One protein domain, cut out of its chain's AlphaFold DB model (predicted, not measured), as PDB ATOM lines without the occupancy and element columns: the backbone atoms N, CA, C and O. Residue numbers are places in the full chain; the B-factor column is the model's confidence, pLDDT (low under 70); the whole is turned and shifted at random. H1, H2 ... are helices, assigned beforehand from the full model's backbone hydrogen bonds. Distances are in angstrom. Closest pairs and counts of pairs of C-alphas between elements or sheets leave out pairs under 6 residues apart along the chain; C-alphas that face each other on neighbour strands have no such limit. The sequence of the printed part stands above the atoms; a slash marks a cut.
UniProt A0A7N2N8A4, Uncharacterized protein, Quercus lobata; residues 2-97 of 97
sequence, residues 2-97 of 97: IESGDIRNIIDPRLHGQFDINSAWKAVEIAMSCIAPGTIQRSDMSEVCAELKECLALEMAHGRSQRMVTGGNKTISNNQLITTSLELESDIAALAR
ATOM      1  N   ILE A   2       6.291  -9.333  33.165       59.66
ATOM      2  CA  ILE A   2       5.265  -9.364  32.126       59.66
ATOM      3  C   ILE A   2       4.289  -8.269  32.552       59.66
ATOM      4  O   ILE A   2       3.572  -8.426  33.536       59.66
ATOM      5  N   GLU A   3       4.392  -7.095  31.928       60.09
ATOM      6  CA  GLU A   3       3.369  -6.053  32.067       60.09
ATOM      7  C   GLU A   3       2.026  -6.710  31.738       60.09
ATOM      8  O   GLU A   3       2.020  -7.604  30.895       60.09
ATOM      9  N   SER A   4       0.929  -6.348  32.416       60.78
ATOM     10  CA  SER A   4      -0.411  -6.968  32.298       60.78
ATOM     11  C   SER A   4      -1.061  -6.856  30.902       60.78
ATOM     12  O   SER A   4      -2.228  -6.496  30.770       60.78
ATOM     13  N   GLY A   5      -0.312  -7.125  29.841       69.50
ATOM     14  CA  GLY A   5      -0.783  -7.288  28.489       69.50
ATOM     15  C   GLY A   5      -1.609  -8.558  28.343       69.50
ATOM     16  O   GLY A   5      -1.796  -9.346  29.270       69.50
ATOM     17  N   ASP A   6      -2.134  -8.743  27.139       82.12
ATOM     18  CA  ASP A   6      -2.985  -9.884  26.841       82.12
ATOM     19  C   ASP A   6      -2.160 -11.176  26.825       82.12
ATOM     20  O   ASP A   6      -1.304 -11.372  25.957       82.12
ATOM     21  N   ILE A   7      -2.455 -12.073  27.770       88.19
ATOM     22  CA  ILE A   7      -1.870 -13.416  27.871       88.19
ATOM     23  C   ILE A   7      -1.977 -14.190  26.549       88.19
ATOM     24  O   ILE A   7      -1.110 -15.000  26.230       88.19
ATOM     25  N   ARG A   8      -2.982 -13.883  25.716       86.81
ATOM     26  CA  ARG A   8      -3.159 -14.479  24.381       86.81
ATOM     27  C   ARG A   8      -2.003 -14.208  23.422       86.81
ATOM     28  O   ARG A   8      -1.814 -14.990  22.501       86.81
ATOM     29  N   ASN A   9      -1.237 -13.138  23.632       86.88
ATOM     30  CA  ASN A   9      -0.070 -12.816  22.805       86.88
ATOM     31  C   ASN A   9       1.192 -13.586  23.224       86.88
ATOM     32  O   ASN A   9       2.184 -13.573  22.501       86.88
ATOM     33  N   ILE A  10       1.170 -14.212  24.403       87.00
ATOM     34  CA  ILE A  10       2.300 -14.952  24.981       87.00
ATOM     35  C   ILE A  10       2.092 -16.456  24.790       87.00
ATOM     36  O   ILE A  10       3.043 -17.204  24.566       87.00
ATOM     37  N   ILE A  11       0.838 -16.894  24.888       88.12
ATOM     38  CA  ILE A  11       0.451 -18.293  24.760       88.12
ATOM     39  C   ILE A  11       0.633 -18.784  23.322       88.12
ATOM     40  O   ILE A  11       0.424 -18.045  22.361       88.12
ATOM     41  N   ASP A  12       1.019 -20.057  23.187       89.12
ATOM     42  CA  ASP A  12       1.250 -20.709  21.901       89.12
ATOM     43  C   ASP A  12       0.036 -20.521  20.967       89.12
ATOM     44  O   ASP A  12      -1.057 -21.019  21.271       89.12
ATOM     45  N   PRO A  13       0.210 -19.851  19.808       89.44
ATOM     46  CA  PRO A  13      -0.873 -19.617  18.862       89.44
ATOM     47  C   PRO A  13      -1.569 -20.901  18.412       89.44
ATOM     48  O   PRO A  13      -2.754 -20.857  18.097       89.44
ATOM     49  N   ARG A  14      -0.880 -22.052  18.427       91.38
ATOM     50  CA  ARG A  14      -1.436 -23.363  18.050       91.38
ATOM     51  C   ARG A  14      -2.527 -23.854  19.000       91.38
ATOM     52  O   ARG A  14      -3.267 -24.765  18.635       91.38
ATOM     53  N   LEU A  15      -2.659 -23.262  20.190       87.12
ATOM     54  CA  LEU A  15      -3.782 -23.543  21.085       87.12
ATOM     55  C   LEU A  15      -5.093 -22.927  20.581       87.12
ATOM     56  O   LEU A  15      -6.151 -23.299  21.071       87.12
ATOM     57  N   HIS A  16      -5.059 -22.009  19.607       85.81
ATOM     58  CA  HIS A  16      -6.251 -21.402  18.994       85.81
ATOM     59  C   HIS A  16      -7.262 -20.839  20.018       85.81
ATOM     60  O   HIS A  16      -8.470 -20.891  19.800       85.81
ATOM     61  N   GLY A  17      -6.784 -20.324  21.158       83.75
ATOM     62  CA  GLY A  17      -7.644 -19.814  22.234       83.75
ATOM     63  C   GLY A  17      -8.314 -20.887  23.104       83.75
ATOM     64  O   GLY A  17      -9.111 -20.542  23.969       83.75
ATOM     65  N   GLN A  18      -7.985 -22.165  22.904       85.69
ATOM     66  CA  GLN A  18      -8.489 -23.299  23.680       85.69
ATOM     67  C   GLN A  18      -7.628 -23.516  24.926       85.69
ATOM     68  O   GLN A  18      -6.867 -24.477  25.004       85.69
ATOM     69  N   PHE A  19      -7.717 -22.579  25.866       85.75
ATOM     70  CA  PHE A  19      -7.062 -22.659  27.168       85.75
ATOM     71  C   PHE A  19      -7.816 -21.816  28.198       85.75
ATOM     72  O   PHE A  19      -8.483 -20.835  27.849       85.75
ATOM     73  N   ASP A  20      -7.677 -22.157  29.476       87.50
ATOM     74  CA  ASP A  20      -8.170 -21.317  30.560       87.50
ATOM     75  C   ASP A  20      -7.210 -20.153  30.844       87.50
ATOM     76  O   ASP A  20      -6.012 -20.338  31.059       87.50
ATOM     77  N   ILE A  21      -7.743 -18.929  30.882       88.25
ATOM     78  CA  ILE A  21      -6.953 -17.709  31.110       88.25
ATOM     79  C   ILE A  21      -6.243 -17.743  32.469       88.25
ATOM     80  O   ILE A  21      -5.105 -17.284  32.563       88.25
ATOM     81  N   ASN A  22      -6.878 -18.287  33.512       88.75
ATOM     82  CA  ASN A  22      -6.285 -18.332  34.849       88.75
ATOM     83  C   ASN A  22      -5.180 -19.387  34.913       88.75
ATOM     84  O   ASN A  22      -4.118 -19.122  35.466       88.75
ATOM     85  N   SER A  23      -5.402 -20.550  34.289       89.88
ATOM     86  CA  SER A  23      -4.364 -21.576  34.128       89.88
ATOM     87  C   SER A  23      -3.136 -21.026  33.390       89.88
ATOM     88  O   SER A  23      -2.004 -21.198  33.841       89.88
ATOM     89  N   ALA A  24      -3.354 -20.286  32.297       91.19
ATOM     90  CA  ALA A  24      -2.290 -19.663  31.514       91.19
ATOM     91  C   ALA A  24      -1.491 -18.618  32.308       91.19
ATOM     92  O   ALA A  24      -0.260 -18.631  32.271       91.19
ATOM     93  N   TRP A  25      -2.167 -17.737  33.051       91.19
ATOM     94  CA  TRP A  25      -1.492 -16.765  33.916       91.19
ATOM     95  C   TRP A  25      -0.679 -17.441  35.015       91.19
ATOM     96  O   TRP A  25       0.487 -17.104  35.200       91.19
ATOM     97  N   LYS A  26      -1.248 -18.451  35.677       91.69
ATOM     98  CA  LYS A  26      -0.551 -19.196  36.724       91.69
ATOM     99  C   LYS A  26       0.688 -19.919  36.180       91.69
ATOM    100  O   LYS A  26       1.752 -19.864  36.785       91.69
ATOM    101  N   ALA A  27       0.601 -20.519  34.990       92.56
ATOM    102  CA  ALA A  27       1.755 -21.123  34.320       92.56
ATOM    103  C   ALA A  27       2.875 -20.106  34.029       92.56
ATOM    104  O   ALA A  27       4.058 -20.420  34.169       92.56
ATOM    105  N   VAL A  28       2.509 -18.880  33.650       92.81
ATOM    106  CA  VAL A  28       3.462 -17.783  33.452       92.81
ATOM    107  C   VAL A  28       4.108 -17.354  34.769       92.81
ATOM    108  O   VAL A  28       5.319 -17.150  34.800       92.81
ATOM    109  N   GLU A  29       3.344 -17.235  35.854       92.00
ATOM    110  CA  GLU A  29       3.872 -16.886  37.180       92.00
ATOM    111  C   GLU A  29       4.902 -17.917  37.666       92.00
ATOM    112  O   GLU A  29       6.005 -17.533  38.061       92.00
ATOM    113  N   ILE A  30       4.602 -19.212  37.507       94.19
ATOM    114  CA  ILE A  30       5.536 -20.318  37.784       94.19
ATOM    115  C   ILE A  30       6.806 -20.182  36.938       94.19
ATOM    116  O   ILE A  30       7.928 -20.270  37.439       94.19
ATOM    117  N   ALA A  31       6.664 -19.954  35.629       93.69
ATOM    118  CA  ALA A  31       7.818 -19.808  34.745       93.69
ATOM    119  C   ALA A  31       8.700 -18.618  35.158       93.69
ATOM    120  O   ALA A  31       9.928 -18.716  35.134       93.69
ATOM    121  N   MET A  32       8.078 -17.512  35.577       92.81
ATOM    122  CA  MET A  32       8.769 -16.316  36.052       92.81
ATOM    123  C   MET A  32       9.519 -16.557  37.366       92.81
ATOM    124  O   MET A  32      10.642 -16.065  37.505       92.81
ATOM    125  N   SER A  33       8.949 -17.322  38.302       93.88
ATOM    126  CA  SER A  33       9.652 -17.684  39.538       93.88
ATOM    127  C   SER A  33      10.872 -18.557  39.236       93.88
ATOM    128  O   SER A  33      11.956 -18.307  39.758       93.88
ATOM    129  N   CYS A  34      10.764 -19.497  38.293       95.56
ATOM    130  CA  CYS A  34      11.863 -20.385  37.903       95.56
ATOM    131  C   CYS A  34      13.071 -19.644  37.303       95.56
ATOM    132  O   CYS A  34      14.213 -20.093  37.440       95.56
ATOM    133  N   ILE A  35      12.840 -18.507  36.642       93.88
ATOM    134  CA  ILE A  35      13.890 -17.702  35.997       93.88
ATOM    135  C   ILE A  35      14.322 -16.490  36.830       93.88
ATOM    136  O   ILE A  35      15.012 -15.609  36.309       93.88
ATOM    137  N   ALA A  36      13.955 -16.435  38.115       93.19
ATOM    138  CA  ALA A  36      14.352 -15.339  38.990       93.19
ATOM    139  C   ALA A  36      15.889 -15.135  38.964       93.19
ATOM    140  O   ALA A  36      16.649 -16.116  38.974       93.19
ATOM    141  N   PRO A  37      16.387 -13.882  38.920       91.25
ATOM    142  CA  PRO A  37      17.824 -13.613  38.827       91.25
ATOM    143  C   PRO A  37      18.617 -14.180  40.009       91.25
ATOM    144  O   PRO A  37      19.728 -14.676  39.827       91.25
ATOM    145  N   GLY A  38      18.044 -14.125  41.215       92.56
ATOM    146  CA  GLY A  38      18.629 -14.699  42.420       92.56
ATOM    147  C   GLY A  38      18.241 -16.163  42.597       92.56
ATOM    148  O   GLY A  38      17.065 -16.500  42.548       92.56
ATOM    149  N   THR A  39      19.214 -17.028  42.884       89.81
ATOM    150  CA  THR A  39      18.977 -18.465  43.116       89.81
ATOM    151  C   THR A  39      18.017 -18.733  44.274       89.81
ATOM    152  O   THR A  39      17.196 -19.629  44.173       89.81
ATOM    153  N   ILE A  40      18.075 -17.923  45.335       91.50
ATOM    154  CA  ILE A  40      17.197 -18.024  46.516       91.50
ATOM    155  C   ILE A  40      15.747 -17.616  46.191       91.50
ATOM    156  O   ILE A  40      14.825 -17.991  46.902       91.50
ATOM    157  N   GLN A  41      15.541 -16.833  45.131       91.81
ATOM    158  CA  GLN A  41      14.211 -16.398  44.685       91.81
ATOM    159  C   GLN A  41      13.598 -17.361  43.666       91.81
ATOM    160  O   GLN A  41      12.429 -17.204  43.327       91.81
ATOM    161  N   ARG A  42      14.381 -18.320  43.148       94.62
ATOM    162  CA  ARG A  42      13.854 -19.351  42.259       94.62
ATOM    163  C   ARG A  42      13.067 -20.352  43.082       94.62
ATOM    164  O   ARG A  42      13.589 -20.852  44.075       94.62
ATOM    165  N   SER A  43      11.842 -20.634  42.653       92.81
ATOM    166  CA  SER A  43      11.016 -21.658  43.290       92.81
ATOM    167  C   SER A  43      11.723 -23.009  43.282       92.81
ATOM    168  O   SER A  43      12.409 -23.370  42.319       92.81
ATOM    169  N   ASP A  44      11.540 -23.757  44.366       94.38
ATOM    170  CA  ASP A  44      12.025 -25.127  44.451       94.38
ATOM    171  C   ASP A  44      11.243 -26.031  43.488       94.38
ATOM    172  O   ASP A  44      10.052 -25.828  43.240       94.38
ATOM    173  N   MET A  45      11.889 -27.069  42.953       93.94
ATOM    174  CA  MET A  45      11.240 -27.964  41.990       93.94
ATOM    175  C   MET A  45      10.013 -28.681  42.568       93.94
ATOM    176  O   MET A  45       9.100 -29.014  41.811       93.94
ATOM    177  N   SER A  46       9.957 -28.907  43.883       93.69
ATOM    178  CA  SER A  46       8.779 -29.481  44.541       93.69
ATOM    179  C   SER A  46       7.581 -28.525  44.523       93.69
ATOM    180  O   SER A  46       6.466 -28.953  44.214       93.69
ATOM    181  N   GLU A  47       7.820 -27.234  44.767       92.94
ATOM    182  CA  GLU A  47       6.820 -26.166  44.690       92.94
ATOM    183  C   GLU A  47       6.332 -25.998  43.249       92.94
ATOM    184  O   GLU A  47       5.133 -26.076  42.991       92.94
ATOM    185  N   VAL A  48       7.258 -25.932  42.286       94.62
ATOM    186  CA  VAL A  48       6.935 -25.889  40.850       94.62
ATOM    187  C   VAL A  48       6.049 -27.070  40.447       94.62
ATOM    188  O   VAL A  48       5.048 -26.895  39.754       94.62
ATOM    189  N   CYS A  49       6.364 -28.286  40.904       92.25
ATOM    190  CA  CYS A  49       5.542 -29.461  40.615       92.25
ATOM    191  C   CYS A  49       4.144 -29.376  41.239       92.25
ATOM    192  O   CYS A  49       3.178 -29.831  40.624       92.25
ATOM    193  N   ALA A  50       4.021 -28.836  42.452       91.31
ATOM    194  CA  ALA A  50       2.730 -28.652  43.106       91.31
ATOM    195  C   ALA A  50       1.865 -27.628  42.355       91.31
ATOM    196  O   ALA A  50       0.702 -27.908  42.060       91.31
ATOM    197  N   GLU A  51       2.439 -26.490  41.966       92.25
ATOM    198  CA  GLU A  51       1.712 -25.432  41.261       92.25
ATOM    199  C   GLU A  51       1.296 -25.851  39.843       92.25
ATOM    200  O   GLU A  51       0.168 -25.587  39.422       92.25
ATOM    201  N   LEU A  52       2.143 -26.596  39.124       93.19
ATOM    202  CA  LEU A  52       1.794 -27.137  37.804       93.19
ATOM    203  C   LEU A  52       0.635 -28.142  37.866       93.19
ATOM    204  O   LEU A  52      -0.198 -28.177  36.956       93.19
ATOM    205  N   LYS A  53       0.543 -28.944  38.937       89.44
ATOM    206  CA  LYS A  53      -0.608 -29.840  39.157       89.44
ATOM    207  C   LYS A  53      -1.906 -29.050  39.323       89.44
ATOM    208  O   LYS A  53      -2.951 -29.493  38.850       89.44
ATOM    209  N   GLU A  54      -1.846 -27.881  39.948       88.38
ATOM    210  CA  GLU A  54      -3.006 -27.004  40.089       88.38
ATOM    211  C   GLU A  54      -3.406 -26.359  38.752       88.38
ATOM    212  O   GLU A  54      -4.587 -26.388  38.404       88.38
ATOM    213  N   CYS A  55      -2.447 -25.872  37.951       89.38
ATOM    214  CA  CYS A  55      -2.724 -25.401  36.584       89.38
ATOM    215  C   CYS A  55      -3.433 -26.479  35.753       89.38
ATOM    216  O   CYS A  55      -4.437 -26.219  35.088       89.38
ATOM    217  N   LEU A  56      -2.947 -27.722  35.839       85.94
ATOM    218  CA  LEU A  56      -3.559 -28.854  35.151       85.94
ATOM    219  C   LEU A  56      -5.001 -29.095  35.618       85.94
ATOM    220  O   LEU A  56      -5.881 -29.338  34.793       85.94
ATOM    221  N   ALA A  57      -5.264 -29.004  36.924       85.81
ATOM    222  CA  ALA A  57      -6.610 -29.156  37.469       85.81
ATOM    223  C   ALA A  57      -7.573 -28.069  36.952       85.81
ATOM    224  O   ALA A  57      -8.712 -28.386  36.594       85.81
ATOM    225  N   LEU A  58      -7.114 -26.815  36.859       83.06
ATOM    226  CA  LEU A  58      -7.888 -25.697  36.307       83.06
ATOM    227  C   LEU A  58      -8.215 -25.907  34.823       83.06
ATOM    228  O   LEU A  58      -9.375 -25.797  34.421       83.06
ATOM    229  N   GLU A  59      -7.223 -26.295  34.021       81.19
ATOM    230  CA  GLU A  59      -7.414 -26.565  32.591       81.19
ATOM    231  C   GLU A  59      -8.388 -27.736  32.359       81.19
ATOM    232  O   GLU A  59      -9.282 -27.680  31.511       81.19
ATOM    233  N   MET A  60      -8.297 -28.793  33.171       80.25
ATOM    234  CA  MET A  60      -9.235 -29.917  33.108       80.25
ATOM    235  C   MET A  60     -10.668 -29.515  33.477       80.25
ATOM    236  O   MET A  60     -11.622 -30.010  32.864       80.25
ATOM    237  N   ALA A  61     -10.845 -28.637  34.467       78.88
ATOM    238  CA  ALA A  61     -12.158 -28.103  34.818       78.88
ATOM    239  C   ALA A  61     -12.751 -27.286  33.656       78.88
ATOM    240  O   ALA A  61     -13.928 -27.458  33.321       78.88
ATOM    241  N   HIS A  62     -11.921 -26.489  32.977       72.19
ATOM    242  CA  HIS A  62     -12.303 -25.738  31.782       72.19
ATOM    243  C   HIS A  62     -12.746 -26.664  30.636       72.19
ATOM    244  O   HIS A  62     -13.853 -26.525  30.105       72.19
ATOM    245  N   GLY A  63     -11.947 -27.687  30.314       67.12
ATOM    246  CA  GLY A  63     -12.278 -28.677  29.282       67.12
ATOM    247  C   GLY A  63     -13.544 -29.493  29.585       67.12
ATOM    248  O   GLY A  63     -14.279 -29.875  28.670       67.12
ATOM    249  N   ARG A  64     -13.858 -29.740  30.866       62.19
ATOM    250  CA  ARG A  64     -15.130 -30.366  31.283       62.19
ATOM    251  C   ARG A  64     -16.325 -29.429  31.101       62.19
ATOM    252  O   ARG A  64     -17.378 -29.894  30.667       62.19
ATOM    253  N   SER A  65     -16.162 -28.137  31.380       58.62
ATOM    254  CA  SER A  65     -17.221 -27.129  31.225       58.62
ATOM    255  C   SER A  65     -17.595 -26.904  29.753       58.62
ATOM    256  O   SER A  65     -18.775 -26.928  29.400       58.62
ATOM    257  N   GLN A  66     -16.605 -26.835  28.850       55.78
ATOM    258  CA  GLN A  66     -16.859 -26.726  27.403       55.78
ATOM    259  C   GLN A  66     -17.657 -27.919  26.838       55.78
ATOM    260  O   GLN A  66     -18.438 -27.766  25.897       55.78
ATOM    261  N   ARG A  67     -17.523 -29.113  27.435       53.22
ATOM    262  CA  ARG A  67     -18.269 -30.316  27.026       53.22
ATOM    263  C   ARG A  67     -19.745 -30.295  27.425       53.22
ATOM    264  O   ARG A  67     -20.521 -31.007  26.798       53.22
ATOM    265  N   MET A  68     -20.145 -29.503  28.423       50.28
ATOM    266  CA  MET A  68     -21.554 -29.405  28.833       50.28
ATOM    267  C   MET A  68     -22.374 -28.452  27.956       50.28
ATOM    268  O   MET A  68     -23.585 -28.615  27.858       50.28
ATOM    269  N   VAL A  69     -21.736 -27.494  27.276       51.56
ATOM    270  CA  VAL A  69     -22.432 -26.502  26.434       51.56
ATOM    271  C   VAL A  69     -22.782 -27.058  25.042       51.56
ATOM    272  O   VAL A  69     -23.697 -26.562  24.392       51.56
ATOM    273  N   THR A  70     -22.133 -28.139  24.590       49.31
ATOM    274  CA  THR A  70     -22.449 -28.795  23.304       49.31
ATOM    275  C   THR A  70     -23.247 -30.082  23.525       49.31
ATOM    276  O   THR A  70     -22.730 -31.197  23.443       49.31
ATOM    277  N   GLY A  71     -24.541 -29.926  23.807       54.91
ATOM    278  CA  GLY A  71     -25.520 -31.006  23.720       54.91
ATOM    279  C   GLY A  71     -25.841 -31.320  22.258       54.91
ATOM    280  O   GLY A  71     -26.712 -30.696  21.665       54.91
ATOM    281  N   GLY A  72     -25.126 -32.277  21.670       50.31
ATOM    282  CA  GLY A  72     -25.380 -32.751  20.310       50.31
ATOM    283  C   GLY A  72     -24.327 -33.758  19.863       50.31
ATOM    284  O   GLY A  72     -23.250 -33.371  19.427       50.31
ATOM    285  N   ASN A  73     -24.641 -35.047  20.043       63.22
ATOM    286  CA  ASN A  73     -24.056 -36.220  19.375       63.22
ATOM    287  C   ASN A  73     -22.597 -36.109  18.874       63.22
ATOM    288  O   ASN A  73     -22.345 -35.876  17.694       63.22
ATOM    289  N   LYS A  74     -21.620 -36.438  19.729       48.12
ATOM    290  CA  LYS A  74     -20.255 -36.722  19.264       48.12
ATOM    291  C   LYS A  74     -19.711 -37.983  19.921       48.12
ATOM    292  O   LYS A  74     -19.706 -38.113  21.142       48.12
ATOM    293  N   THR A  75     -19.317 -38.923  19.066       44.53
ATOM    294  CA  THR A  75     -18.636 -40.179  19.387       44.53
ATOM    295  C   THR A  75     -17.592 -39.965  20.474       44.53
ATOM    296  O   THR A  75     -16.783 -39.041  20.385       44.53
ATOM    297  N   ILE A  76     -17.617 -40.826  21.488       52.91
ATOM    298  CA  ILE A  76     -16.633 -40.874  22.567       52.91
ATOM    299  C   ILE A  76     -15.265 -41.178  21.931       52.91
ATOM    300  O   ILE A  76     -14.897 -42.334  21.747       52.91
ATOM    301  N   SER A  77     -14.514 -40.145  21.543       45.78
ATOM    302  CA  SER A  77     -13.080 -40.286  21.300       45.78
ATOM    303  C   SER A  77     -12.439 -40.513  22.661       45.78
ATOM    304  O   SER A  77     -12.347 -39.596  23.480       45.78
ATOM    305  N   ASN A  78     -12.038 -41.758  22.904       47.00
ATOM    306  CA  ASN A  78     -11.304 -42.210  24.083       47.00
ATOM    307  C   ASN A  78      -9.859 -41.682  24.084       47.00
ATOM    308  O   ASN A  78      -8.915 -42.440  24.255       47.00
ATOM    309  N   ASN A  79      -9.686 -40.372  23.929       54.72
ATOM    310  CA  ASN A  79      -8.428 -39.691  24.211       54.72
ATOM    311  C   ASN A  79      -8.567 -38.954  25.543       54.72
ATOM    312  O   ASN A  79      -8.138 -37.811  25.687       54.72
ATOM    313  N   GLN A  80      -9.210 -39.596  26.526       47.78
ATOM    314  CA  GLN A  80      -8.977 -39.186  27.897       47.78
ATOM    315  C   GLN A  80      -7.470 -39.315  28.123       47.78
ATOM    316  O   GLN A  80      -6.920 -40.408  28.022       47.78
ATOM    317  N   LEU A  81      -6.804 -38.204  28.424       53.53
ATOM    318  CA  LEU A  81      -5.624 -38.249  29.274       53.53
ATOM    319  C   LEU A  81      -6.125 -38.770  30.624       53.53
ATOM    320  O   LEU A  81      -6.523 -38.013  31.507       53.53
ATOM    321  N   ILE A  82      -6.261 -40.096  30.691       44.94
ATOM    322  CA  ILE A  82      -6.569 -40.848  31.896       44.94
ATOM    323  C   ILE A  82      -5.385 -40.621  32.831       44.94
ATOM    324  O   ILE A  82      -4.223 -40.618  32.429       44.94
ATOM    325  N   THR A  83      -5.711 -40.367  34.084       46.22
ATOM    326  CA  THR A  83      -4.857 -39.806  35.124       46.22
ATOM    327  C   THR A  83      -3.862 -40.823  35.701       46.22
ATOM    328  O   THR A  83      -3.747 -40.928  36.917       46.22
ATOM    329  N   THR A  84      -3.176 -41.625  34.885       41.47
ATOM    330  CA  THR A  84      -2.378 -42.761  35.397       41.47
ATOM    331  C   THR A  84      -0.867 -42.614  35.265       41.47
ATOM    332  O   THR A  84      -0.158 -43.588  35.483       41.47
ATOM    333  N   SER A  85      -0.312 -41.453  34.915       47.28
ATOM    334  CA  SER A  85       1.155 -41.332  34.855       47.28
ATOM    335  C   SER A  85       1.655 -39.936  35.174       47.28
ATOM    336  O   SER A  85       2.201 -39.280  34.305       47.28
ATOM    337  N   LEU A  86       1.459 -39.495  36.415       43.28
ATOM    338  CA  LEU A  86       2.406 -38.647  37.152       43.28
ATOM    339  C   LEU A  86       2.157 -38.878  38.660       43.28
ATOM    340  O   LEU A  86       1.971 -37.940  39.437       43.28
ATOM    341  N   GLU A  87       2.145 -40.145  39.088       46.00
ATOM    342  CA  GLU A  87       2.663 -40.469  40.420       46.00
ATOM    343  C   GLU A  87       4.158 -40.163  40.344       46.00
ATOM    344  O   GLU A  87       4.970 -40.982  39.927       46.00
ATOM    345  N   LEU A  88       4.515 -38.906  40.613       42.16
ATOM    346  CA  LEU A  88       5.897 -38.562  40.898       42.16
ATOM    347  C   LEU A  88       6.166 -39.171  42.277       42.16
ATOM    348  O   LEU A  88       5.970 -38.507  43.296       42.16
ATOM    349  N   GLU A  89       6.494 -40.462  42.317       43.69
ATOM    350  CA  GLU A  89       7.132 -41.054  43.483       43.69
ATOM    351  C   GLU A  89       8.418 -40.265  43.694       43.69
ATOM    352  O   GLU A  89       9.386 -40.337  42.938       43.69
ATOM    353  N   SER A  90       8.373 -39.386  44.691       45.88
ATOM    354  CA  SER A  90       9.565 -38.782  45.240       45.88
ATOM    355  C   SER A  90      10.328 -39.906  45.930       45.88
ATOM    356  O   SER A  90      10.130 -40.152  47.121       45.88
ATOM    357  N   ASP A  91      11.188 -40.604  45.195       43.69
ATOM    358  CA  ASP A  91      12.162 -41.508  45.794       43.69
ATOM    359  C   ASP A  91      13.225 -40.677  46.527       43.69
ATOM    360  O   ASP A  91      14.374 -40.553  46.113       43.69
ATOM    361  N   ILE A  92      12.850 -40.122  47.683       51.69
ATOM    362  CA  ILE A  92      13.789 -39.635  48.706       51.69
ATOM    363  C   ILE A  92      14.253 -40.823  49.579       51.69
ATOM    364  O   ILE A  92      14.593 -40.669  50.747       51.69
ATOM    365  N   ALA A  93      14.262 -42.043  49.035       48.25
ATOM    366  CA  ALA A  93      14.611 -43.263  49.763       48.25
ATOM    367  C   ALA A  93      15.956 -43.881  49.337       48.25
ATOM    368  O   ALA A  93      16.231 -45.029  49.674       48.25
ATOM    369  N   ALA A  94      16.828 -43.134  48.653       48.62
ATOM    370  CA  ALA A  94      18.184 -43.587  48.319       48.62
ATOM    371  C   ALA A  94      19.296 -42.796  49.037       48.62
ATOM    372  O   ALA A  94      20.384 -42.620  48.494       48.62
ATOM    373  N   LEU A  95      19.056 -42.336  50.271       51.19
ATOM    374  CA  LEU A  95      20.124 -41.822  51.139       51.19
ATOM    375  C   LEU A  95      20.004 -42.354  52.573       51.19
ATOM    376  O   LEU A  95      19.852 -41.590  53.521       51.19
ATOM    377  N   ALA A  96      20.057 -43.679  52.737       43.97
ATOM    378  CA  ALA A  96      20.292 -44.308  54.039       43.97
ATOM    379  C   ALA A  96      20.799 -45.763  53.928       43.97
ATOM    380  O   ALA A  96      20.111 -46.689  54.361       43.97
ATOM    381  N   ARG A  97      22.002 -45.965  53.378       42.47
ATOM    382  CA  ARG A  97      23.085 -46.801  53.947       42.47
ATOM    383  C   ARG A  97      24.278 -46.886  53.010       42.47
ATOM    384  O   ARG A  97      24.052 -47.074  51.798       42.47
TER     385      ARG A  97
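This is residues 2 to 97 of the 97 residues of an uncharacterized protein of Quercus lobata (UniProt A0A7N2N8A4). What shape do these atoms make? After a winding lead, residues 2 to 20, H1 and the longer H2 fold back side by side as a helical hairpin, and a long tail, residues 70 to 97, turns back past H2 on the side away from H1. How is it made up? The printed part has 96 residues, with H1 then H2 and no named strand; it is all helix, though named elements hold just 39 residues. It is loose, with a radius of gyration of the C-alphas of 17.6 A, and flat, spanning 59 by 42 by 18 A.

How do H1, residues 21 to 34, and H2, residues 45 to 69, meet? They touch, H2 with residues 48 to 59 alone; the closest C-alphas, of Ser 23 and Cys 55, are 4.8 A apart. They run opposite ways at a shallow tilt of 12 degrees. Are their backbones complete? Every O i to N i+4 pair is within hydrogen-bond range in H1, and 18 of 21 in H2.

Where does H1 begin? C-alpha 21 is at (-6.953, -17.709, 31.110). Where does H2 end? It runs 37.1 A to C-alpha 69 at (-22.432, -26.502, 26.434).

What stands free? Residues 67 to 80, of which 67 to 69 belong to H2, and residues 91 to 97 stand free. Is anything cut or uncertain? The printed part has no cut, and the H1 to H2 link is short; pLDDT is under 70 at residues 2 to 5 and 63 to 97.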